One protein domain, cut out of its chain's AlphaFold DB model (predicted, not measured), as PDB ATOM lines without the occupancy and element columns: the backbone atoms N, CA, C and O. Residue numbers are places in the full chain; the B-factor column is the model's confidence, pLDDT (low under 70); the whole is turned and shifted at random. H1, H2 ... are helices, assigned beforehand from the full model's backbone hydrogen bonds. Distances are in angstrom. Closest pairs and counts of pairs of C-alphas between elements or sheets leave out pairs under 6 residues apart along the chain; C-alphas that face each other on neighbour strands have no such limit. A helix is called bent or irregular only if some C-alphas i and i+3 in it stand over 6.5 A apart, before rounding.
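This is residues 84 to 241 of the 259 residues of an uncharacterized protein of Endozoicomonas montiporae CL-33 (UniProt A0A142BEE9). One long helix, H9, runs through the middle of a compact body, and shorter helices pack round it on four sides. H5 and H6 are on one side of it with H2 and H10 on the opposite side, and H1 and H7 are on a third side with H3 opposite them. Most of these helices cross H9, while H5 runs alongside its first half; H8 lies farther out next to H2, and the short H4 lies near the end where H9 begins. The printed part has 158 residues with ten named helices, H1 to H10 in order along the chain, and no named strand; the class is all helix. The whole is compact, with a radius of gyration of the C-alphas of 14.7 A, and is rounded, with spans of 39 by 33 by 28 A.

H1, residues 85 to 97, touches the hub H9, residues 200 to 226, at a steep tilt of 59 degrees, opposite ways; their closest C-alphas are those of Leu 91 and Val 219, 5.7 A apart. H2, residues 101 to 110, only just touches H9, with 3 pairs of C-alphas within 8 A, the closest those of Leu 101 and Tyr 214 at 6.7 A; the two are about perpendicular at 84 degrees. H3, residues 117 to 127, touches H9 about perpendicular at 89 degrees, with the C-alphas of Leu 123 and Ile 210 closest at 7.3 A. H4, residues 138 to 141, is close to H9 but not clearly touching, with the C-alphas of Glu 140 and Gln 202 closest at 7.8 A. H5, residues 144 to 152, touches residues 201 to 212 of H9 at a shallow tilt of 18 degrees, the same way; the C-alphas of Pro 144 and Gln 202 are closest at 4.9 A. H6, residues 156 to 159, touches H9, with the C-alphas of Asn 159 and Ser 216 closest at 5.8 A. H7, residues 170 to 179, touches H9 at a steep tilt of 61 degrees, opposite ways, with the C-alphas of Leu 176 and Gln 208 closest at 5.7 A. H8, residues 184 to 193, only just touches H2, with 3 pairs of C-alphas within 8 A, the closest those of Tyr 109 and Thr 190 at 7.1 A; their tilt is shallow at 22 degrees, the same way. H10, residues 233 to 241, touches H9 about perpendicular at 86 degrees, with the C-alphas of Asn 217 and Arg 235 closest at 4.8 A. H10 also touches H2, with the C-alphas of Phe 104 and Ala 238 closest at 5.9 A. Among the pairs that are apart are H1 and H8, and H5 and H10. Every O i to N i+4 pair is within hydrogen-bond range in H1, H2, H5, H7, H8, H9 and H10, and 4 of 7 are in H3; H4 and H6 are too short for such a pair.

H1 begins at C-alpha 85, at (89.082, 160.421, 130.141), and is 18.5 A long from first to last C-alpha. H2 is 14.1 A long, H3 13.2 A, H5 12.2 A, H7 14.4 A and H8 14.2 A. H3 is neither bent nor irregular, but only just: C-alphas 120 and 123 are 6.1 A apart. H9 runs 39.2 A from C-alpha 200 at (122.952, 162.314, 121.765) to C-alpha 226 at (88.216, 172.875, 136.603). H10, 12.6 A long, ends at C-alpha 241, at (102.772, 179.614, 131.112).

The two C-alphas farthest apart are those of Asn 199 and Lys 228, at 42.6 A. The printed part has no cut, and no link is long. The mean pLDDT of the printed part is 85.3; it is under 70 at residue 113, residues 125 to 127, residues 129 to 134 and residues 180 to 184.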
ATOM      1  N   ASP A  84      87.488 161.877 134.157       90.31
ATOM      2  CA  ASP A  84      86.856 161.984 132.841       90.31
ATOM      3  C   ASP A  84      87.942 161.909 131.756       90.31
ATOM      4  O   ASP A  84      88.622 162.888 131.434       90.31
ATOM      5  N   ARG A  85      88.098 160.711 131.187       90.94
ATOM      6  CA  ARG A  85      89.082 160.421 130.141       90.94
ATOM      7  C   ARG A  85      88.895 161.301 128.901       90.94
ATOM      8  O   ARG A  85      89.892 161.690 128.300       90.94
ATOM      9  N   LYS A  86      87.658 161.643 128.521       93.12
ATOM     10  CA  LYS A  86      87.404 162.494 127.347       93.12
ATOM     11  C   LYS A  86      87.855 163.924 127.612       93.12
ATOM     12  O   LYS A  86      88.502 164.516 126.752       93.12
ATOM     13  N   LEU A  87      87.573 164.446 128.805       92.69
ATOM     14  CA  LEU A  87      88.044 165.770 129.205       92.69
ATOM     15  C   LEU A  87      89.579 165.830 129.244       92.69
ATOM     16  O   LEU A  87      90.163 166.768 128.708       92.69
ATOM     17  N   LEU A  88      90.253 164.816 129.802       93.38
ATOM     18  CA  LEU A  88      91.724 164.757 129.798       93.38
ATOM     19  C   LEU A  88      92.309 164.761 128.379       93.38
ATOM     20  O   LEU A  88      93.282 165.465 128.114       93.38
ATOM     21  N   GLN A  89      91.699 164.025 127.449       95.31
ATOM     22  CA  GLN A  89      92.127 164.001 126.048       95.31
ATOM     23  C   GLN A  89      91.913 165.355 125.355       95.31
ATOM     24  O   GLN A  89      92.779 165.795 124.599       95.31
ATOM     25  N   GLN A  90      90.796 166.037 125.628       94.88
ATOM     26  CA  GLN A  90      90.529 167.387 125.116       94.88
ATOM     27  C   GLN A  90      91.559 168.396 125.632       94.88
ATOM     28  O   GLN A  90      92.147 169.129 124.841       94.88
ATOM     29  N   LEU A  91      91.830 168.387 126.940       94.44
ATOM     30  CA  LEU A  91      92.867 169.224 127.543       94.44
ATOM     31  C   LEU A  91      94.243 168.924 126.940       94.44
ATOM     32  O   LEU A  91      94.982 169.847 126.622       94.44
ATOM     33  N   THR A  92      94.571 167.648 126.725       95.62
ATOM     34  CA  THR A  92      95.837 167.243 126.096       95.62
ATOM     35  C   THR A  92      95.976 167.820 124.687       95.62
ATOM     36  O   THR A  92      97.028 168.359 124.345       95.62
ATOM     37  N   ALA A  93      94.916 167.754 123.879       93.88
ATOM     38  CA  ALA A  93      94.915 168.320 122.533       93.88
ATOM     39  C   ALA A  93      95.100 169.849 122.541       93.88
ATOM     40  O   ALA A  93      95.883 170.371 121.745       93.88
ATOM     41  N   GLU A  94      94.435 170.562 123.455       93.06
ATOM     42  CA  GLU A  94      94.579 172.018 123.576       93.06
ATOM     43  C   GLU A  94      95.975 172.430 124.059       93.06
ATOM     44  O   GLU A  94      96.561 173.353 123.496       93.06
ATOM     45  N   VAL A  95      96.564 171.715 125.023       93.06
ATOM     46  CA  VAL A  95      97.940 171.989 125.479       93.06
ATOM     47  C   VAL A  95      98.948 171.804 124.343       93.06
ATOM     48  O   VAL A  95      99.838 172.630 124.184       93.06
ATOM     49  N   ILE A  96      98.797 170.769 123.514       92.44
ATOM     50  CA  ILE A  96      99.676 170.541 122.353       92.44
ATOM     51  C   ILE A  96      99.532 171.652 121.307       92.44
ATOM     52  O   ILE A  96     100.513 172.075 120.697       92.44
ATOM     53  N   LYS A  97      98.306 172.125 121.074       90.06
ATOM     54  CA  LYS A  97      98.026 173.212 120.129       90.06
ATOM     55  C   LYS A  97      98.606 174.550 120.599       90.06
ATOM     56  O   LYS A  97      99.013 175.361 119.769       90.06
ATOM     57  N   HIS A  98      98.651 174.760 121.910       88.25
ATOM     58  CA  HIS A  98      99.174 175.954 122.567       88.25
ATOM     59  C   HIS A  98     100.443 175.629 123.361       88.25
ATOM     60  O   HIS A  98     100.558 176.001 124.525       88.25
ATOM     61  N   ASP A  99     101.374 174.908 122.737       87.44
ATOM     62  CA  ASP A  99     102.597 174.438 123.385       87.44
ATOM     63  C   ASP A  99     103.435 175.593 123.958       87.44
ATOM     64  O   ASP A  99     103.763 176.557 123.263       87.44
ATOM     65  N   GLN A 100     103.784 175.470 125.237       90.81
ATOM     66  CA  GLN A 100     104.581 176.422 126.012       90.81
ATOM     67  C   GLN A 100     105.715 175.720 126.770       90.81
ATOM     68  O   GLN A 100     106.241 176.262 127.745       90.81
ATOM     69  N   LEU A 101     106.140 174.533 126.313       89.75
ATOM     70  CA  LEU A 101     107.226 173.768 126.925       89.75
ATOM     71  C   LEU A 101     108.491 174.618 127.102       89.75
ATOM     72  O   LEU A 101     109.085 174.625 128.172       89.75
ATOM     73  N   GLN A 102     108.880 175.391 126.088       87.69
ATOM     74  CA  GLN A 102     110.076 176.234 126.162       87.69
ATOM     75  C   GLN A 102     109.976 177.297 127.272       87.69
ATOM     76  O   GLN A 102     110.920 177.486 128.038       87.69
ATOM     77  N   ALA A 103     108.825 177.965 127.394       87.44
ATOM     78  CA  ALA A 103     108.591 178.960 128.440       87.44
ATOM     79  C   ALA A 103     108.537 178.313 129.835       87.44
ATOM     80  O   ALA A 103     109.060 178.873 130.799       87.44
ATOM     81  N   PHE A 104     107.947 177.118 129.936       88.81
ATOM     82  CA  PHE A 104     107.964 176.315 131.156       88.81
ATOM     83  C   PHE A 104     109.396 175.999 131.595       88.81
ATOM     84  O   PHE A 104     109.760 176.288 132.735       88.81
ATOM     85  N   LEU A 105     110.223 175.466 130.692       86.81
ATOM     86  CA  LEU A 105     111.605 175.083 130.987       86.81
ATOM     87  C   LEU A 105     112.453 176.278 131.418       86.81
ATOM     88  O   LEU A 105     113.163 176.185 132.413       86.81
ATOM     89  N   GLN A 106     112.319 177.419 130.740       86.19
ATOM     90  CA  GLN A 106     113.012 178.648 131.130       86.19
ATOM     91  C   GLN A 106     112.680 179.066 132.564       86.19
ATOM     92  O   GLN A 106     113.584 179.419 133.317       86.19
ATOM     93  N   ARG A 107     111.403 178.987 132.967       87.81
ATOM     94  CA  ARG A 107     111.016 179.291 134.351       87.81
ATOM     95  C   ARG A 107     111.599 178.274 135.321       87.81
ATOM     96  O   ARG A 107     112.298 178.678 136.242       87.81
ATOM     97  N   VAL A 108     111.394 176.983 135.069       87.44
ATOM     98  CA  VAL A 108     111.886 175.890 135.923       87.44
ATOM     99  C   VAL A 108     113.396 175.975 136.155       87.44
ATOM    100  O   VAL A 108     113.859 175.836 137.284       87.44
ATOM    101  N   TYR A 109     114.174 176.216 135.101       83.12
ATOM    102  CA  TYR A 109     115.633 176.278 135.186       83.12
ATOM    103  C   TYR A 109     116.143 177.592 135.792       83.12
ATOM    104  O   TYR A 109     117.280 177.649 136.252       83.12
ATOM    105  N   SER A 110     115.307 178.634 135.849       81.94
ATOM    106  CA  SER A 110     115.642 179.909 136.495       81.94
ATOM    107  C   SER A 110     115.357 179.954 138.001       81.94
ATOM    108  O   SER A 110     115.819 180.876 138.669       81.94
ATOM    109  N   GLU A 111     114.606 178.990 138.549       79.62
ATOM    110  CA  GLU A 111     114.149 179.033 139.947       79.62
ATOM    111  C   GLU A 111     115.283 178.893 140.969       79.62
ATOM    112  O   GLU A 111     115.232 179.541 142.012       79.62
ATOM    113  N   ASN A 112     116.303 178.075 140.688       70.56
ATOM    114  CA  ASN A 112     117.434 177.856 141.591       70.56
ATOM    115  C   ASN A 112     118.758 177.751 140.814       70.56
ATOM    116  O   ASN A 112     118.804 177.049 139.803       70.56
ATOM    117  N   PRO A 113     119.854 178.376 141.289       66.12
ATOM    118  CA  PRO A 113     121.176 178.176 140.706       66.12
ATOM    119  C   PRO A 113     121.673 176.741 140.957       66.12
ATOM    120  O   PRO A 113     121.622 176.249 142.085       66.12
ATOM    121  N   GLY A 114     122.196 176.087 139.916       76.12
ATOM    122  CA  GLY A 114     122.667 174.696 139.962       76.12
ATOM    123  C   GLY A 114     121.631 173.703 139.431       76.12
ATOM    124  O   GLY A 114     120.777 174.072 138.630       76.12
ATOM    125  N   CYS A 115     121.710 172.439 139.863       80.50
ATOM    126  CA  CYS A 115     120.799 171.406 139.374       80.50
ATOM    127  C   CYS A 115     119.344 171.694 139.797       80.50
ATOM    128  O   CYS A 115     119.058 171.709 141.001       80.50
ATOM    129  N   PRO A 116     118.403 171.881 138.854       78.62
ATOM    130  CA  PRO A 116     117.038 172.266 139.183       78.62
ATOM    131  C   PRO A 116     116.341 171.212 140.034       78.62
ATOM    132  O   PRO A 116     116.401 170.016 139.736       78.62
ATOM    133  N   THR A 117     115.578 171.648 141.039       80.62
ATOM    134  CA  THR A 117     114.748 170.747 141.855       80.62
ATOM    135  C   THR A 117     113.788 169.934 140.989       80.62
ATOM    136  O   THR A 117     113.487 168.799 141.323       80.62
ATOM    137  N   PHE A 118     113.371 170.452 139.836       82.06
ATOM    138  CA  PHE A 118     112.578 169.714 138.856       82.06
ATOM    139  C   PHE A 118     113.244 168.409 138.388       82.06
ATOM    140  O   PHE A 118     112.567 167.388 138.268       82.06
ATOM    141  N   MET A 119     114.566 168.406 138.184       80.56
ATOM    142  CA  MET A 119     115.313 167.212 137.771       80.56
ATOM    143  C   MET A 119     115.253 166.125 138.846       80.56
ATOM    144  O   MET A 119     115.010 164.956 138.548       80.56
ATOM    145  N   THR A 120     115.448 166.507 140.108       74.62
ATOM    146  CA  THR A 120     115.457 165.563 141.229       74.62
ATOM    147  C   THR A 120     114.048 165.153 141.645       74.62
ATOM    148  O   THR A 120     113.805 163.974 141.879       74.62
ATOM    149  N   SER A 121     113.094 166.079 141.707       72.75
ATOM    150  CA  SER A 121     111.730 165.777 142.129       72.75
ATOM    151  C   SER A 121     110.909 165.164 140.997       72.75
ATOM    152  O   SER A 121     110.512 164.008 141.094       72.75
ATOM    153  N   GLU A 122     110.659 165.897 139.912       77.81
ATOM    154  CA  GLU A 122     109.685 165.497 138.886       77.81
ATOM    155  C   GLU A 122     110.217 164.394 137.973       77.81
ATOM    156  O   GLU A 122     109.488 163.456 137.655       77.81
ATOM    157  N   LEU A 123     111.483 164.464 137.565       80.75
ATOM    158  CA  LEU A 123     112.032 163.483 136.627       80.75
ATOM    159  C   LEU A 123     112.578 162.250 137.342       80.75
ATOM    160  O   LEU A 123     112.191 161.139 136.998       80.75
ATOM    161  N   LEU A 124     113.425 162.419 138.357       76.12
ATOM    162  CA  LEU A 124     114.035 161.284 139.049       76.12
ATOM    163  C   LEU A 124     113.054 160.581 140.002       76.12
ATOM    164  O   LEU A 124     112.784 159.395 139.828       76.12
ATOM    165  N   LEU A 125     112.485 161.288 140.988       68.88
ATOM    166  CA  LEU A 125     111.622 160.654 142.001       68.88
ATOM    167  C   LEU A 125     110.227 160.276 141.470       68.88
ATOM    168  O   LEU A 125     109.649 159.275 141.910       68.88
ATOM    169  N   TYR A 126     109.671 161.058 140.539       69.06
ATOM    170  CA  TYR A 126     108.351 160.788 139.955       69.06
ATOM    171  C   TYR A 126     108.420 160.102 138.580       69.06
ATOM    172  O   TYR A 126     107.665 159.155 138.358       69.06
ATOM    173  N   GLY A 127     109.315 160.527 137.683       69.50
ATOM    174  CA  GLY A 127     109.387 160.063 136.288       69.50
ATOM    175  C   GLY A 127     110.190 158.778 136.022       69.50
ATOM    176  O   GLY A 127     109.998 158.142 134.990       69.50
ATOM    177  N   LEU A 128     111.077 158.358 136.930       73.25
ATOM    178  CA  LEU A 128     111.897 157.141 136.780       73.25
ATOM    179  C   LEU A 128     111.547 156.052 137.799       73.25
ATOM    180  O   LEU A 128     112.367 155.200 138.152       73.25
ATOM    181  N   ARG A 129     110.304 156.051 138.283       63.66
ATOM    182  CA  ARG A 129     109.830 155.036 139.228       63.66
ATOM    183  C   ARG A 129     109.970 153.633 138.641       63.66
ATOM    184  O   ARG A 129     109.455 153.347 137.566       63.66
ATOM    185  N   GLY A 130     110.643 152.757 139.384       57.72
ATOM    186  CA  GLY A 130     110.977 151.397 138.950       57.72
ATOM    187  C   GLY A 130     112.438 151.224 138.535       57.72
ATOM    188  O   GLY A 130     112.888 150.091 138.390       57.72
ATOM    189  N   VAL A 131     113.199 152.316 138.418       63.06
ATOM    190  CA  VAL A 131     114.659 152.252 138.344       63.06
ATOM    191  C   VAL A 131     115.218 152.210 139.771       63.06
ATOM    192  O   VAL A 131     114.802 152.979 140.633       63.06
ATOM    193  N   SER A 132     116.137 151.288 140.058       59.38
ATOM    194  CA  SER A 132     116.612 150.976 141.419       59.38
ATOM    195  C   SER A 132     117.564 152.018 142.032       59.38
ATOM    196  O   SER A 132     118.346 151.678 142.917       59.38
ATOM    197  N   SER A 133     117.544 153.267 141.560       66.38
ATOM    198  CA  SER A 133     118.451 154.327 142.006       66.38
ATOM    199  C   SER A 133     117.698 155.613 142.330       66.38
ATOM    200  O   SER A 133     116.837 156.051 141.572       66.38
ATOM    201  N   SER A 134     118.072 156.237 143.446       66.81
ATOM    202  CA  SER A 134     117.595 157.548 143.895       66.81
ATOM    203  C   SER A 134     118.570 158.683 143.566       66.81
ATOM    204  O   SER A 134     118.406 159.796 144.066       66.81
ATOM    205  N   THR A 135     119.595 158.421 142.748       79.50
ATOM    206  CA  THR A 135     120.608 159.411 142.359       79.50
ATOM    207  C   THR A 135     120.465 159.813 140.898       79.50
ATOM    208  O   THR A 135     120.117 159.001 140.044       79.50
ATOM    209  N   LEU A 136     120.775 161.077 140.600       81.00
ATOM    210  CA  LEU A 136     120.701 161.628 139.246       81.00
ATOM    211  C   LEU A 136     121.614 160.907 138.245       81.00
ATOM    212  O   LEU A 136     121.257 160.814 137.076       81.00
ATOM    213  N   ASN A 137     122.726 160.323 138.703       84.44
ATOM    214  CA  ASN A 137     123.665 159.572 137.859       84.44
ATOM    215  C   ASN A 137     123.004 158.385 137.144       84.44
ATOM    216  O   ASN A 137     123.520 157.900 136.141       84.44
ATOM    217  N   VAL A 138     121.846 157.920 137.623       85.19
ATOM    218  CA  VAL A 138     121.073 156.898 136.917       85.19
ATOM    219  C   VAL A 138     120.685 157.339 135.505       85.19
ATOM    220  O   VAL A 138     120.603 156.504 134.610       85.19
ATOM    221  N   LEU A 139     120.513 158.645 135.276       85.44
ATOM    222  CA  LEU A 139     120.187 159.201 133.965       85.44
ATOM    223  C   LEU A 139     121.260 158.870 132.915       85.44
ATOM    224  O   LEU A 139     120.921 158.627 131.757       85.44
ATOM    225  N   GLU A 140     122.530 158.802 133.318       88.00
ATOM    226  CA  GLU A 140     123.648 158.433 132.439       88.00
ATOM    227  C   GLU A 140     123.744 156.922 132.210       88.00
ATOM    228  O   GLU A 140     124.237 156.474 131.175       88.00
ATOM    229  N   GLN A 141     123.268 156.130 133.176       89.19
ATOM    230  CA  GLN A 141     123.315 154.667 133.141       89.19
ATOM    231  C   GLN A 141     122.211 154.065 132.268       89.19
ATOM    232  O   GLN A 141     122.368 152.957 131.756       89.19
ATOM    233  N   LEU A 142     121.095 154.777 132.097       89.00
ATOM    234  CA  LEU A 142     119.986 154.332 131.258       89.00
ATOM    235  C   LEU A 142     120.378 154.369 129.780       89.00
ATOM    236  O   LEU A 142     120.798 155.401 129.247       89.00
ATOM    237  N   SER A 143     120.186 153.248 129.086       91.50
ATOM    238  CA  SER A 143     120.319 153.222 127.631       91.50
ATOM    239  C   SER A 143     119.166 153.994 126.967       91.50
ATOM    240  O   SER A 143     118.096 154.158 127.564       91.50
ATOM    241  N   PRO A 144     119.310 154.434 125.702       90.62
ATOM    242  CA  PRO A 144     118.193 155.017 124.954       90.62
ATOM    243  C   PRO A 144     116.950 154.109 124.906       90.62
ATOM    244  O   PRO A 144     115.823 154.601 124.897       90.62
ATOM    245  N   ASP A 145     117.137 152.787 124.902       90.88
ATOM    246  CA  ASP A 145     116.034 151.823 124.898       90.88
ATOM    247  C   ASP A 145     115.364 151.691 126.268       90.88
ATOM    248  O   ASP A 145     114.143 151.537 126.335       90.88
ATOM    249  N   ASP A 146     116.119 151.845 127.359       90.19
ATOM    250  CA  ASP A 146     115.534 151.941 128.697       90.19
ATOM    251  C   ASP A 146     114.632 153.164 128.815       90.19
ATOM    252  O   ASP A 146     113.488 153.030 129.248       90.19
ATOM    253  N   TYR A 147     115.092 154.330 128.351       89.06
ATOM    254  CA  TYR A 147     114.256 155.529 128.304       89.06
ATOM    255  C   TYR A 147     112.987 155.305 127.487       89.06
ATOM    256  O   TYR A 147     111.892 155.599 127.962       89.06
ATOM    257  N   ARG A 148     113.108 154.748 126.276       89.19
ATOM    258  CA  ARG A 148     111.947 154.468 125.417       89.19
ATOM    259  C   ARG A 148     110.949 153.529 126.087       89.19
ATOM    260  O   ARG A 148     109.750 153.781 126.029       89.19
ATOM    261  N   ARG A 149     111.428 152.478 126.754       90.25
ATOM    262  CA  ARG A 149     110.581 151.544 127.508       90.25
ATOM    263  C   ARG A 149     109.864 152.239 128.665       90.25
ATOM    264  O   ARG A 149     108.662 152.038 128.829       90.25
ATOM    265  N   ILE A 150     110.580 153.065 129.430       87.88
ATOM    266  CA  ILE A 150     110.015 153.847 130.538       87.88
ATOM    267  C   ILE A 150     108.929 154.786 130.015       87.88
ATOM    268  O   ILE A 150     107.813 154.760 130.526       87.88
ATOM    269  N   ILE A 151     109.222 155.559 128.967       90.06
ATOM    270  CA  ILE A 151     108.274 156.492 128.349       90.06
ATOM    271  C   ILE A 151     107.044 155.744 127.843       90.06
ATOM    272  O   ILE A 151     105.931 156.144 128.168       90.06
ATOM    273  N   ALA A 152     107.213 154.635 127.119       90.38
ATOM    274  CA  ALA A 152     106.105 153.900 126.513       90.38
ATOM    275  C   ALA A 152     105.059 153.420 127.529       90.38
ATOM    276  O   ALA A 152     103.860 153.406 127.235       90.38
ATOM    277  N   GLN A 153     105.516 153.050 128.725       86.31
ATOM    278  CA  GLN A 153     104.696 152.466 129.787       86.31
ATOM    279  C   GLN A 153     104.452 153.432 130.951       86.31
ATOM    280  O   GLN A 153     103.896 153.034 131.977       86.31
ATOM    281  N   HIS A 154     104.867 154.694 130.819       86.56
ATOM    282  CA  HIS A 154     104.846 155.616 131.940       86.56
ATOM    283  C   HIS A 154     103.416 155.876 132.423       86.56
ATOM    284  O   HIS A 154     102.504 156.145 131.641       86.56
ATOM    285  N   HIS A 155     103.212 155.886 133.737       80.12
ATOM    286  CA  HIS A 155     101.889 156.104 134.329       80.12
ATOM    287  C   HIS A 155     101.307 157.495 134.007       80.12
ATOM    288  O   HIS A 155     100.100 157.696 134.112       80.12
ATOM    289  N   TRP A 156     102.139 158.451 133.576       88.12
ATOM    290  CA  TRP A 156     101.687 159.766 133.110       88.12
ATOM    291  C   TRP A 156     100.761 159.699 131.897       88.12
ATOM    292  O   TRP A 156      99.944 160.599 131.754       88.12
ATOM    293  N   TRP A 157     100.791 158.641 131.081       90.12
ATOM    294  CA  TRP A 157      99.830 158.497 129.981       90.12
ATOM    295  C   TRP A 157      98.379 158.535 130.466       90.12
ATOM    296  O   TRP A 157      97.540 159.180 129.837       90.12
ATOM    297  N   LYS A 158      98.095 157.958 131.638       87.06
ATOM    298  CA  LYS A 158      96.745 157.964 132.228       87.06
ATOM    299  C   LYS A 158      96.288 159.367 132.594       87.06
ATOM    300  O   LYS A 158      95.129 159.718 132.391       87.06
ATOM    301  N   ASN A 159      97.222 160.207 133.034       87.25
ATOM    302  CA  ASN A 159      96.968 161.618 133.319       87.25
ATOM    303  C   ASN A 159      96.610 162.425 132.061       87.25
ATOM    304  O   ASN A 159      96.064 163.517 132.181       87.25
ATOM    305  N   LEU A 160      96.900 161.884 130.876       91.94
ATOM    306  CA  LEU A 160      96.551 162.444 129.570       91.94
ATOM    307  C   LEU A 160      95.293 161.791 128.966       91.94
ATOM    308  O   LEU A 160      94.856 162.150 127.876       91.94
ATOM    309  N   GLY A 161      94.699 160.821 129.668       91.19
ATOM    310  CA  GLY A 161      93.563 160.043 129.182       91.19
ATOM    311  C   GLY A 161      93.944 158.910 128.220       91.19
ATOM    312  O   GLY A 161      93.117 158.499 127.400       91.19
ATOM    313  N   TYR A 162      95.171 158.394 128.301       91.94
ATOM    314  CA  TYR A 162      95.668 157.275 127.494       91.94
ATOM    315  C   TYR A 162      96.187 156.143 128.389       91.94
ATOM    316  O   TYR A 162      96.756 156.384 129.445       91.94
ATOM    317  N   ASP A 163      96.026 154.892 127.971       87.50
ATOM    318  CA  ASP A 163      96.473 153.742 128.773       87.50
ATOM    319  C   ASP A 163      98.001 153.563 128.702       87.50
ATOM    320  O   ASP A 163      98.634 153.073 129.634       87.50
ATOM    321  N   SER A 164      98.592 153.964 127.576       90.31
ATOM    322  CA  SER A 164     100.028 153.929 127.272       90.31
ATOM    323  C   SER A 164     100.345 154.816 126.063       90.31
ATOM    324  O   SER A 164      99.424 155.306 125.396       90.31
ATOM    325  N   GLN A 165     101.628 154.937 125.706       93.81
ATOM    326  CA  GLN A 165     102.045 155.618 124.475       93.81
ATOM    327  C   GLN A 165     101.365 155.036 123.229       93.81
ATOM    328  O   GLN A 165     100.918 155.790 122.371       93.81
ATOM    329  N   ALA A 166     101.221 153.708 123.150       93.50
ATOM    330  CA  ALA A 166     100.619 153.034 121.998       93.50
ATOM    331  C   ALA A 166      99.131 153.375 121.801       93.50
ATOM    332  O   ALA A 166      98.611 153.264 120.696       93.50
ATOM    333  N   SER A 167      98.444 153.791 122.869       93.44
ATOM    334  CA  SER A 167      97.038 154.214 122.813       93.44
ATOM    335  C   SER A 167      96.853 155.711 122.536       93.44
ATOM    336  O   SER A 167      95.724 156.155 122.323       93.44
ATOM    337  N   ALA A 168      97.934 156.497 122.566       94.88
ATOM    338  CA  ALA A 168      97.878 157.921 122.273       94.88
ATOM    339  C   ALA A 168      97.779 158.145 120.752       94.88
ATOM    340  O   ALA A 168      98.452 157.456 119.982       94.88
ATOM    341  N   PRO A 169      96.966 159.106 120.284       95.25
ATOM    342  CA  PRO A 169      96.825 159.373 118.863       95.25
ATOM    343  C   PRO A 169      98.117 159.968 118.291       95.25
ATOM    344  O   PRO A 169      98.883 160.635 118.989       95.25
ATOM    345  N   GLU A 170      98.319 159.767 116.992       94.50
ATOM    346  CA  GLU A 170      99.528 160.169 116.265       94.50
ATOM    347  C   GLU A 170      99.986 161.620 116.535       94.50
ATOM    348  O   GLU A 170     101.176 161.817 116.781       94.50
ATOM    349  N   PRO A 171      99.106 162.646 116.602       94.44
ATOM    350  CA  PRO A 171      99.540 164.012 116.907       94.44
ATOM    351  C   PRO A 171     100.251 164.154 118.261       94.44
ATOM    352  O   PRO A 171     101.193 164.936 118.373       94.44
ATOM    353  N   VAL A 172      99.841 163.382 119.273       94.88
ATOM    354  CA  VAL A 172     100.465 163.391 120.607       94.88
ATOM    355  C   VAL A 172     101.853 162.762 120.544       94.88
ATOM    356  O   VAL A 172     102.813 163.321 121.072       94.88
ATOM    357  N   GLN A 173     101.985 161.633 119.846       93.69
ATOM    358  CA  GLN A 173     103.270 160.950 119.674       93.69
ATOM    359  C   GLN A 173     104.260 161.797 118.859       93.69
ATOM    360  O   GLN A 173     105.443 161.897 119.203       93.69
ATOM    361  N   GLN A 174     103.776 162.459 117.806       92.69
ATOM    362  CA  GLN A 174     104.573 163.373 116.991       92.69
ATOM    363  C   GLN A 174     105.007 164.611 117.769       92.69
ATOM    364  O   GLN A 174     106.153 165.038 117.625       92.69
ATOM    365  N   TRP A 175     104.118 165.191 118.580       93.62
ATOM    366  CA  TRP A 175     104.471 166.311 119.449       93.62
ATOM    367  C   TRP A 175     105.571 165.905 120.435       93.62
ATOM    368  O   TRP A 175     106.620 166.543 120.464       93.62
ATOM    369  N   LEU A 176     105.413 164.766 121.118       91.62
ATOM    370  CA  LEU A 176     106.409 164.263 122.068       91.62
ATOM    371  C   LEU A 176     107.778 164.025 121.412       91.62
ATOM    372  O   LEU A 176     108.821 164.386 121.954       91.62
ATOM    373  N   SER A 177     107.778 163.471 120.199       87.94
ATOM    374  CA  SER A 177     109.002 163.254 119.419       87.94
ATOM    375  C   SER A 177     109.684 164.567 119.010       87.94
ATOM    376  O   SER A 177     110.905 164.597 118.847       87.94
ATOM    377  N   LYS A 178     108.927 165.663 118.850       84.81
ATOM    378  CA  LYS A 178     109.460 167.001 118.536       84.81
ATOM    379  C   LYS A 178     110.062 167.701 119.755       84.81
ATOM    380  O   LYS A 178     111.035 168.431 119.560       84.81
ATOM    381  N   CYS A 179     109.574 167.426 120.971       75.81
ATOM    382  CA  CYS A 179     110.112 167.989 122.220       75.81
ATOM    383  C   CYS A 179     111.618 167.744 122.386       75.81
ATOM    384  O   CYS A 179     112.311 168.551 122.985       75.81
ATOM    385  N   THR A 180     112.147 166.679 121.778       66.62
ATOM    386  CA  THR A 180     113.588 166.381 121.735       66.62
ATOM    387  C   THR A 180     114.433 167.488 121.114       66.62
ATOM    388  O   THR A 180     115.601 167.629 121.446       66.62
ATOM    389  N   ARG A 181     113.872 168.281 120.196       66.69
ATOM    390  CA  ARG A 181     114.610 169.285 119.412       66.69
ATOM    391  C   ARG A 181     114.437 170.691 119.975       66.69
ATOM    392  O   ARG A 181     115.364 171.493 119.916       66.69
ATOM    393  N   THR A 182     113.259 170.987 120.509       60.78
ATOM    394  CA  THR A 182     112.919 172.256 121.161       60.78
ATOM    395  C   THR A 182     113.400 172.226 122.610       60.78
ATOM    396  O   THR A 182     112.795 171.542 123.425       60.78
ATOM    397  N   GLY A 183     114.492 172.929 122.922       60.38
ATOM    398  CA  GLY A 183     115.063 172.975 124.279       60.38
ATOM    399  C   GLY A 183     116.411 172.268 124.440       60.38
ATOM    400  O   GLY A 183     116.951 172.244 125.538       60.38
ATOM    401  N   HIS A 184     117.000 171.736 123.361       68.94
ATOM    402  CA  HIS A 184     118.276 171.006 123.407       68.94
ATOM    403  C   HIS A 184     119.410 171.801 124.087       68.94
ATOM    404  O   HIS A 184     120.169 171.235 124.868       68.94
ATOM    405  N   SER A 185     119.509 173.112 123.827       71.25
ATOM    406  CA  SER A 185     120.492 173.995 124.477       71.25
ATOM    407  C   SER A 185     120.263 174.117 125.981       71.25
ATOM    408  O   SER A 185     121.213 174.055 126.758       71.25
ATOM    409  N   ASP A 186     119.005 174.254 126.388       71.69
ATOM    410  CA  ASP A 186     118.622 174.468 127.781       71.69
ATOM    411  C   ASP A 186     118.760 173.168 128.578       71.69
ATOM    412  O   ASP A 186     119.200 173.185 129.727       71.69
ATOM    413  N   HIS A 187     118.458 172.027 127.952       76.12
ATOM    414  CA  HIS A 187     118.699 170.702 128.516       76.12
ATOM    415  C   HIS A 187     120.185 170.435 128.723       76.12
ATOM    416  O   HIS A 187     120.556 169.979 129.798       76.12
ATOM    417  N   LEU A 188     121.031 170.749 127.735       75.12
ATOM    418  CA  LEU A 188     122.484 170.602 127.856       75.12
ATOM    419  C   LEU A 188     123.028 171.447 129.010       75.12
ATOM    420  O   LEU A 188     123.648 170.900 129.915       75.12
ATOM    421  N   ALA A 189     122.706 172.743 129.043       78.62
ATOM    422  CA  ALA A 189     123.146 173.631 130.119       78.62
ATOM    423  C   ALA A 189     122.661 173.158 131.503       78.62
ATOM    424  O   ALA A 189     123.396 173.222 132.489       78.62
ATOM    425  N   THR A 190     121.432 172.644 131.576       82.00
ATOM    426  CA  THR A 190     120.871 172.097 132.814       82.00
ATOM    427  C   THR A 190     121.587 170.822 133.250       82.00
ATOM    428  O   THR A 190     121.940 170.693 134.420       82.00
ATOM    429  N   LEU A 191     121.815 169.878 132.338       83.75
ATOM    430  CA  LEU A 191     122.507 168.625 132.639       83.75
ATOM    431  C   LEU A 191     123.951 168.884 133.072       83.75
ATOM    432  O   LEU A 191     124.366 168.341 134.095       83.75
ATOM    433  N   ASP A 192     124.650 169.806 132.408       84.44
ATOM    434  CA  ASP A 192     125.984 170.256 132.809       84.44
ATOM    435  C   ASP A 192     125.972 170.834 134.234       84.44
ATOM    436  O   ASP A 192     126.820 170.490 135.058       84.44
ATOM    437  N   SER A 193     124.964 171.649 134.578       85.06
ATOM    438  CA  SER A 193     124.797 172.186 135.941       85.06
ATOM    439  C   SER A 193     124.504 171.109 136.997       85.06
ATOM    440  O   SER A 193     124.779 171.306 138.182       85.06
ATOM    441  N   CYS A 194     123.966 169.962 136.570       83.69
ATOM    442  CA  CYS A 194     123.761 168.769 137.387       83.69
ATOM    443  C   CYS A 194     124.978 167.828 137.401       83.69
ATOM    444  O   CYS A 194     124.935 166.817 138.103       83.69
ATOM    445  N   GLY A 195     126.044 168.136 136.653       87.31
ATOM    446  CA  GLY A 195     127.213 167.270 136.496       87.31
ATOM    447  C   GLY A 195     126.932 165.998 135.694       87.31
ATOM    448  O   GLY A 195     127.574 164.984 135.948       87.31
ATOM    449  N   LEU A 196     125.960 166.038 134.778       88.00
ATOM    450  CA  LEU A 196     125.524 164.903 133.967       88.00
ATOM    451  C   LEU A 196     125.905 165.098 132.497       88.00
ATOM    452  O   LEU A 196     125.697 166.166 131.932       88.00
ATOM    453  N   SER A 197     126.359 164.030 131.852       89.81
ATOM    454  CA  SER A 197     126.725 163.992 130.440       89.81
ATOM    455  C   SER A 197     126.004 162.847 129.729       89.81
ATOM    456  O   SER A 197     126.429 161.691 129.768       89.81
ATOM    457  N   LEU A 198     124.932 163.176 129.008       87.88
ATOM    458  CA  LEU A 198     124.200 162.222 128.173       87.88
ATOM    459  C   LEU A 198     124.733 162.233 126.739       87.88
ATOM    460  O   LEU A 198     124.956 163.294 126.154       87.88
ATOM    461  N   ASN A 199     124.876 161.058 126.121       89.50
ATOM    462  CA  ASN A 199     125.122 161.001 124.680       89.50
ATOM    463  C   ASN A 199     123.884 161.475 123.895       89.50
ATOM    464  O   ASN A 199     122.777 161.537 124.428       89.50
ATOM    465  N   ARG A 200     124.039 161.766 122.599       87.94
ATOM    466  CA  ARG A 200     122.952 162.314 121.765       87.94
ATOM    467  C   ARG A 200     121.657 161.492 121.809       87.94
ATOM    468  O   ARG A 200     120.581 162.062 121.918       87.94
ATOM    469  N   ALA A 201     121.752 160.165 121.741       89.06
ATOM    470  CA  ALA A 201     120.569 159.306 121.750       89.06
ATOM    471  C   ALA A 201     119.887 159.275 123.129       89.06
ATOM    472  O   ALA A 201     118.660 159.214 123.206       89.06
ATOM    473  N   GLN A 202     120.669 159.341 124.212       89.69
ATOM    474  CA  GLN A 202     120.145 159.499 125.572       89.69
ATOM    475  C   GLN A 202     119.484 160.869 125.750       89.69
ATOM    476  O   GLN A 202     118.388 160.929 126.292       89.69
ATOM    477  N   MET A 203     120.097 161.943 125.247       87.75
ATOM    478  CA  MET A 203     119.544 163.301 125.289       87.75
ATOM    479  C   MET A 203     118.203 163.393 124.556       87.75
ATOM    480  O   MET A 203     117.240 163.934 125.096       87.75
ATOM    481  N   ASP A 204     118.116 162.815 123.354       88.12
ATOM    482  CA  ASP A 204     116.867 162.766 122.594       88.12
ATOM    483  C   ASP A 204     115.773 162.054 123.404       88.12
ATOM    484  O   ASP A 204     114.668 162.569 123.556       88.12
ATOM    485  N   ALA A 205     116.066 160.884 123.974       88.88
ATOM    486  CA  ALA A 205     115.084 160.145 124.763       88.88
ATOM    487  C   ALA A 205     114.716 160.875 126.072       88.88
ATOM    488  O   ALA A 205     113.548 160.925 126.454       88.88
ATOM    489  N   PHE A 206     115.688 161.512 126.722       88.00
ATOM    490  CA  PHE A 206     115.487 162.313 127.925       88.00
ATOM    491  C   PHE A 206     114.589 163.536 127.672       88.00
ATOM    492  O   PHE A 206     113.675 163.803 128.453       88.00
ATOM    493  N   GLY A 207     114.756 164.222 126.537       88.75
ATOM    494  CA  GLY A 207     113.874 165.319 126.123       88.75
ATOM    495  C   GLY A 207     112.411 164.886 125.952       88.75
ATOM    496  O   GLY A 207     111.497 165.632 126.306       88.75
ATOM    497  N   GLN A 208     112.156 163.653 125.495       91.06
ATOM    498  CA  GLN A 208     110.791 163.104 125.456       91.06
ATOM    499  C   GLN A 208     110.230 162.883 126.863       91.06
ATOM    500  O   GLN A 208     109.067 163.190 127.110       91.06
ATOM    501  N   LEU A 209     111.037 162.391 127.808       89.62
ATOM    502  CA  LEU A 209     110.595 162.225 129.194       89.62
ATOM    503  C   LEU A 209     110.204 163.574 129.822       89.62
ATOM    504  O   LEU A 209     109.164 163.666 130.478       89.62
ATOM    505  N   ILE A 210     110.984 164.629 129.564       89.75
ATOM    506  CA  ILE A 210     110.650 166.001 129.970       89.75
ATOM    507  C   ILE A 210     109.342 166.464 129.323       89.75
ATOM    508  O   ILE A 210     108.459 166.960 130.026       89.75
ATOM    509  N   GLY A 211     109.190 166.279 128.009       91.88
ATOM    510  CA  GLY A 211     107.966 166.643 127.293       91.88
ATOM    511  C   GLY A 211     106.728 165.954 127.877       91.88
ATOM    512  O   GLY A 211     105.704 166.600 128.103       91.88
ATOM    513  N   LEU A 212     106.837 164.664 128.212       92.44
ATOM    514  CA  LEU A 212     105.756 163.912 128.850       92.44
ATOM    515  C   LEU A 212     105.444 164.439 130.261       92.44
ATOM    516  O   LEU A 212     104.273 164.532 130.631       92.44
ATOM    517  N   SER A 213     106.472 164.810 131.032       90.50
ATOM    518  CA  SER A 213     106.314 165.428 132.356       90.50
ATOM    519  C   SER A 213     105.562 166.755 132.274       90.50
ATOM    520  O   SER A 213     104.582 166.956 132.996       90.50
ATOM    521  N   TYR A 214     105.970 167.641 131.360       92.06
ATOM    522  CA  TYR A 214     105.313 168.928 131.132       92.06
ATOM    523  C   TYR A 214     103.848 168.748 130.724       92.06
ATOM    524  O   TYR A 214     102.959 169.355 131.324       92.06
ATOM    525  N   LEU A 215     103.576 167.870 129.754       93.44
ATOM    526  CA  LEU A 215     102.218 167.627 129.274       93.44
ATOM    527  C   LEU A 215     101.322 167.092 130.405       93.44
ATOM    528  O   LEU A 215     100.226 167.605 130.626       93.44
ATOM    529  N   SER A 216     101.825 166.128 131.185       91.81
ATOM    530  CA  SER A 216     101.148 165.571 132.366       91.81
ATOM    531  C   SER A 216     100.855 166.641 133.420       91.81
ATOM    532  O   SER A 216      99.726 166.737 133.909       91.81
ATOM    533  N   ASN A 217     101.839 167.481 133.755       90.44
ATOM    534  CA  ASN A 217     101.674 168.543 134.746       90.44
ATOM    535  C   ASN A 217     100.682 169.621 134.286       90.44
ATOM    536  O   ASN A 217      99.836 170.040 135.077       90.44
ATOM    537  N   THR A 218     100.718 170.011 133.013       93.38
ATOM    538  CA  THR A 218      99.815 171.029 132.456       93.38
ATOM    539  C   THR A 218      98.372 170.533 132.415       93.38
ATOM    540  O   THR A 218      97.481 171.171 132.978       93.38
ATOM    541  N   VAL A 219      98.131 169.358 131.820       93.06
ATOM    542  CA  VAL A 219      96.782 168.778 131.689       93.06
ATOM    543  C   VAL A 219      96.151 168.562 133.059       93.06
ATOM    544  O   VAL A 219      94.996 168.929 133.286       93.06
ATOM    545  N   ARG A 220      96.921 168.036 134.015       89.38
ATOM    546  CA  ARG A 220      96.432 167.860 135.383       89.38
ATOM    547  C   ARG A 220      96.202 169.170 136.107       89.38
ATOM    548  O   ARG A 220      95.221 169.267 136.838       89.38
ATOM    549  N   GLY A 221      97.072 170.156 135.912       90.38
ATOM    550  CA  GLY A 221      96.902 171.480 136.493       90.38
ATOM    551  C   GLY A 221      95.607 172.151 136.031       90.38
ATOM    552  O   GLY A 221      94.870 172.709 136.850       90.38
ATOM    553  N   LEU A 222      95.285 172.027 134.739       91.31
ATOM    554  CA  LEU A 222      94.026 172.505 134.160       91.31
ATOM    555  C   LEU A 222      92.824 171.718 134.692       91.31
ATOM    556  O   LEU A 222      91.845 172.319 135.133       91.31
ATOM    557  N   TYR A 223      92.910 170.386 134.727       89.88
ATOM    558  CA  TYR A 223      91.845 169.546 135.275       89.88
ATOM    559  C   TYR A 223      91.556 169.892 136.742       89.88
ATOM    560  O   TYR A 223      90.404 170.048 137.139       89.88
ATOM    561  N   TYR A 224      92.594 170.072 137.562       87.81
ATOM    562  CA  TYR A 224      92.447 170.405 138.981       87.81
ATOM    563  C   TYR A 224      91.815 171.785 139.156       87.81
ATOM    564  O   TYR A 224      90.931 171.937 139.996       87.81
ATOM    565  N   ARG A 225      92.167 172.757 138.306       86.75
ATOM    566  CA  ARG A 225      91.512 174.072 138.265       86.75
ATOM    567  C   ARG A 225      90.018 173.960 137.935       86.75
ATOM    568  O   ARG A 225      89.215 174.569 138.639       86.75
ATOM    569  N   ILE A 226      89.631 173.146 136.945       87.50
ATOM    570  CA  ILE A 226      88.216 172.875 136.603       87.50
ATOM    571  C   ILE A 226      87.475 172.266 137.801       87.50
ATOM    572  O   ILE A 226      86.371 172.692 138.138       87.50
ATOM    573  N   MET A 227      88.114 171.325 138.497       83.31
ATOM    574  CA  MET A 227      87.564 170.669 139.685       83.31
ATOM    575  C   MET A 227      87.643 171.523 140.963       83.31
ATOM    576  O   MET A 227      87.282 171.031 142.034       83.31
ATOM    577  N   LYS A 228      88.122 172.776 140.879       83.81
ATOM    578  CA  LYS A 228      88.353 173.686 142.018       83.81
ATOM    579  C   LYS A 228      89.250 173.066 143.097       83.81
ATOM    580  O   LYS A 228      88.945 173.057 144.285       83.81
ATOM    581  N   ARG A 229      90.369 172.486 142.665       82.56
ATOM    582  CA  ARG A 229      91.383 171.849 143.513       82.56
ATOM    583  C   ARG A 229      92.709 172.593 143.416       82.56
ATOM    584  O   ARG A 229      93.011 173.228 142.410       82.56
ATOM    585  N   LYS A 230      93.503 172.505 144.485       82.12
ATOM    586  CA  LYS A 230      94.825 173.134 144.555       82.12
ATOM    587  C   LYS A 230      95.824 172.404 143.664       82.12
ATOM    588  O   LYS A 230      95.846 171.176 143.631       82.12
ATOM    589  N   ASN A 231      96.688 173.174 143.016       84.00
ATOM    590  CA  ASN A 231      97.818 172.659 142.257       84.00
ATOM    591  C   ASN A 231      99.080 172.562 143.116       84.00
ATOM    592  O   ASN A 231      99.256 173.304 144.082       84.00
ATOM    593  N   THR A 232      99.970 171.645 142.737       83.50
ATOM    594  CA  THR A 232     101.369 171.675 143.176       83.50
ATOM    595  C   THR A 232     102.116 172.779 142.434       83.50
ATOM    596  O   THR A 232     101.644 173.268 141.407       83.50
ATOM    597  N   HIS A 233     103.309 173.126 142.924       86.62
ATOM    598  CA  HIS A 233     104.171 174.153 142.334       86.62
ATOM    599  C   HIS A 233     104.346 174.002 140.813       86.62
ATOM    600  O   HIS A 233     103.891 174.857 140.061       86.62
ATOM    601  N   TYR A 234     104.891 172.877 140.334       87.06
ATOM    602  CA  TYR A 234     105.157 172.696 138.898       87.06
ATOM    603  C   TYR A 234     103.896 172.582 138.032       87.06
ATOM    604  O   TYR A 234     103.937 172.947 136.861       87.06
ATOM    605  N   ARG A 235     102.756 172.145 138.586       89.06
ATOM    606  CA  ARG A 235     101.469 172.198 137.864       89.06
ATOM    607  C   ARG A 235     100.976 173.621 137.723       89.06
ATOM    608  O   ARG A 235     100.508 173.987 136.653       89.06
ATOM    609  N   GLN A 236     101.074 174.404 138.794       89.94
ATOM    610  CA  GLN A 236     100.700 175.807 138.754       89.94
ATOM    611  C   GLN A 236     101.576 176.549 137.745       89.94
ATOM    612  O   GLN A 236     101.048 177.195 136.852       89.94
ATOM    613  N   LEU A 237     102.892 176.333 137.802       89.56
ATOM    614  CA  LEU A 237     103.840 176.922 136.864       89.56
ATOM    615  C   LEU A 237     103.529 176.556 135.406       89.56
ATOM    616  O   LEU A 237     103.545 177.427 134.539       89.56
ATOM    617  N   ALA A 238     103.224 175.283 135.138       89.62
ATOM    618  CA  ALA A 238     102.858 174.806 133.808       89.62
ATOM    619  C   ALA A 238     101.539 175.425 133.309       89.62
ATOM    620  O   ALA A 238     101.438 175.852 132.161       89.62
ATOM    621  N   VAL A 239     100.534 175.545 134.180       90.19
ATOM    622  CA  VAL A 239      99.273 176.229 133.851       90.19
ATOM    623  C   VAL A 239      99.507 177.712 133.563       90.19
ATOM    624  O   VAL A 239      98.985 178.217 132.574       90.19
ATOM    625  N   ASP A 240     100.320 178.391 134.372       89.75
ATOM    626  CA  ASP A 240     100.567 179.833 134.264       89.75
ATOM    627  C   ASP A 240     101.277 180.221 132.962       89.75
ATOM    628  O   ASP A 240     101.055 181.313 132.441       89.75
ATOM    629  N   VAL A 241     102.143 179.355 132.420       86.12
ATOM    630  CA  VAL A 241     102.772 179.614 131.112       86.12
ATOM    631  C   VAL A 241     101.833 179.344 129.938       86.12
ATOM    632  O   VAL A 241     102.031 179.913 128.870       86.12
TER     633      VAL A 241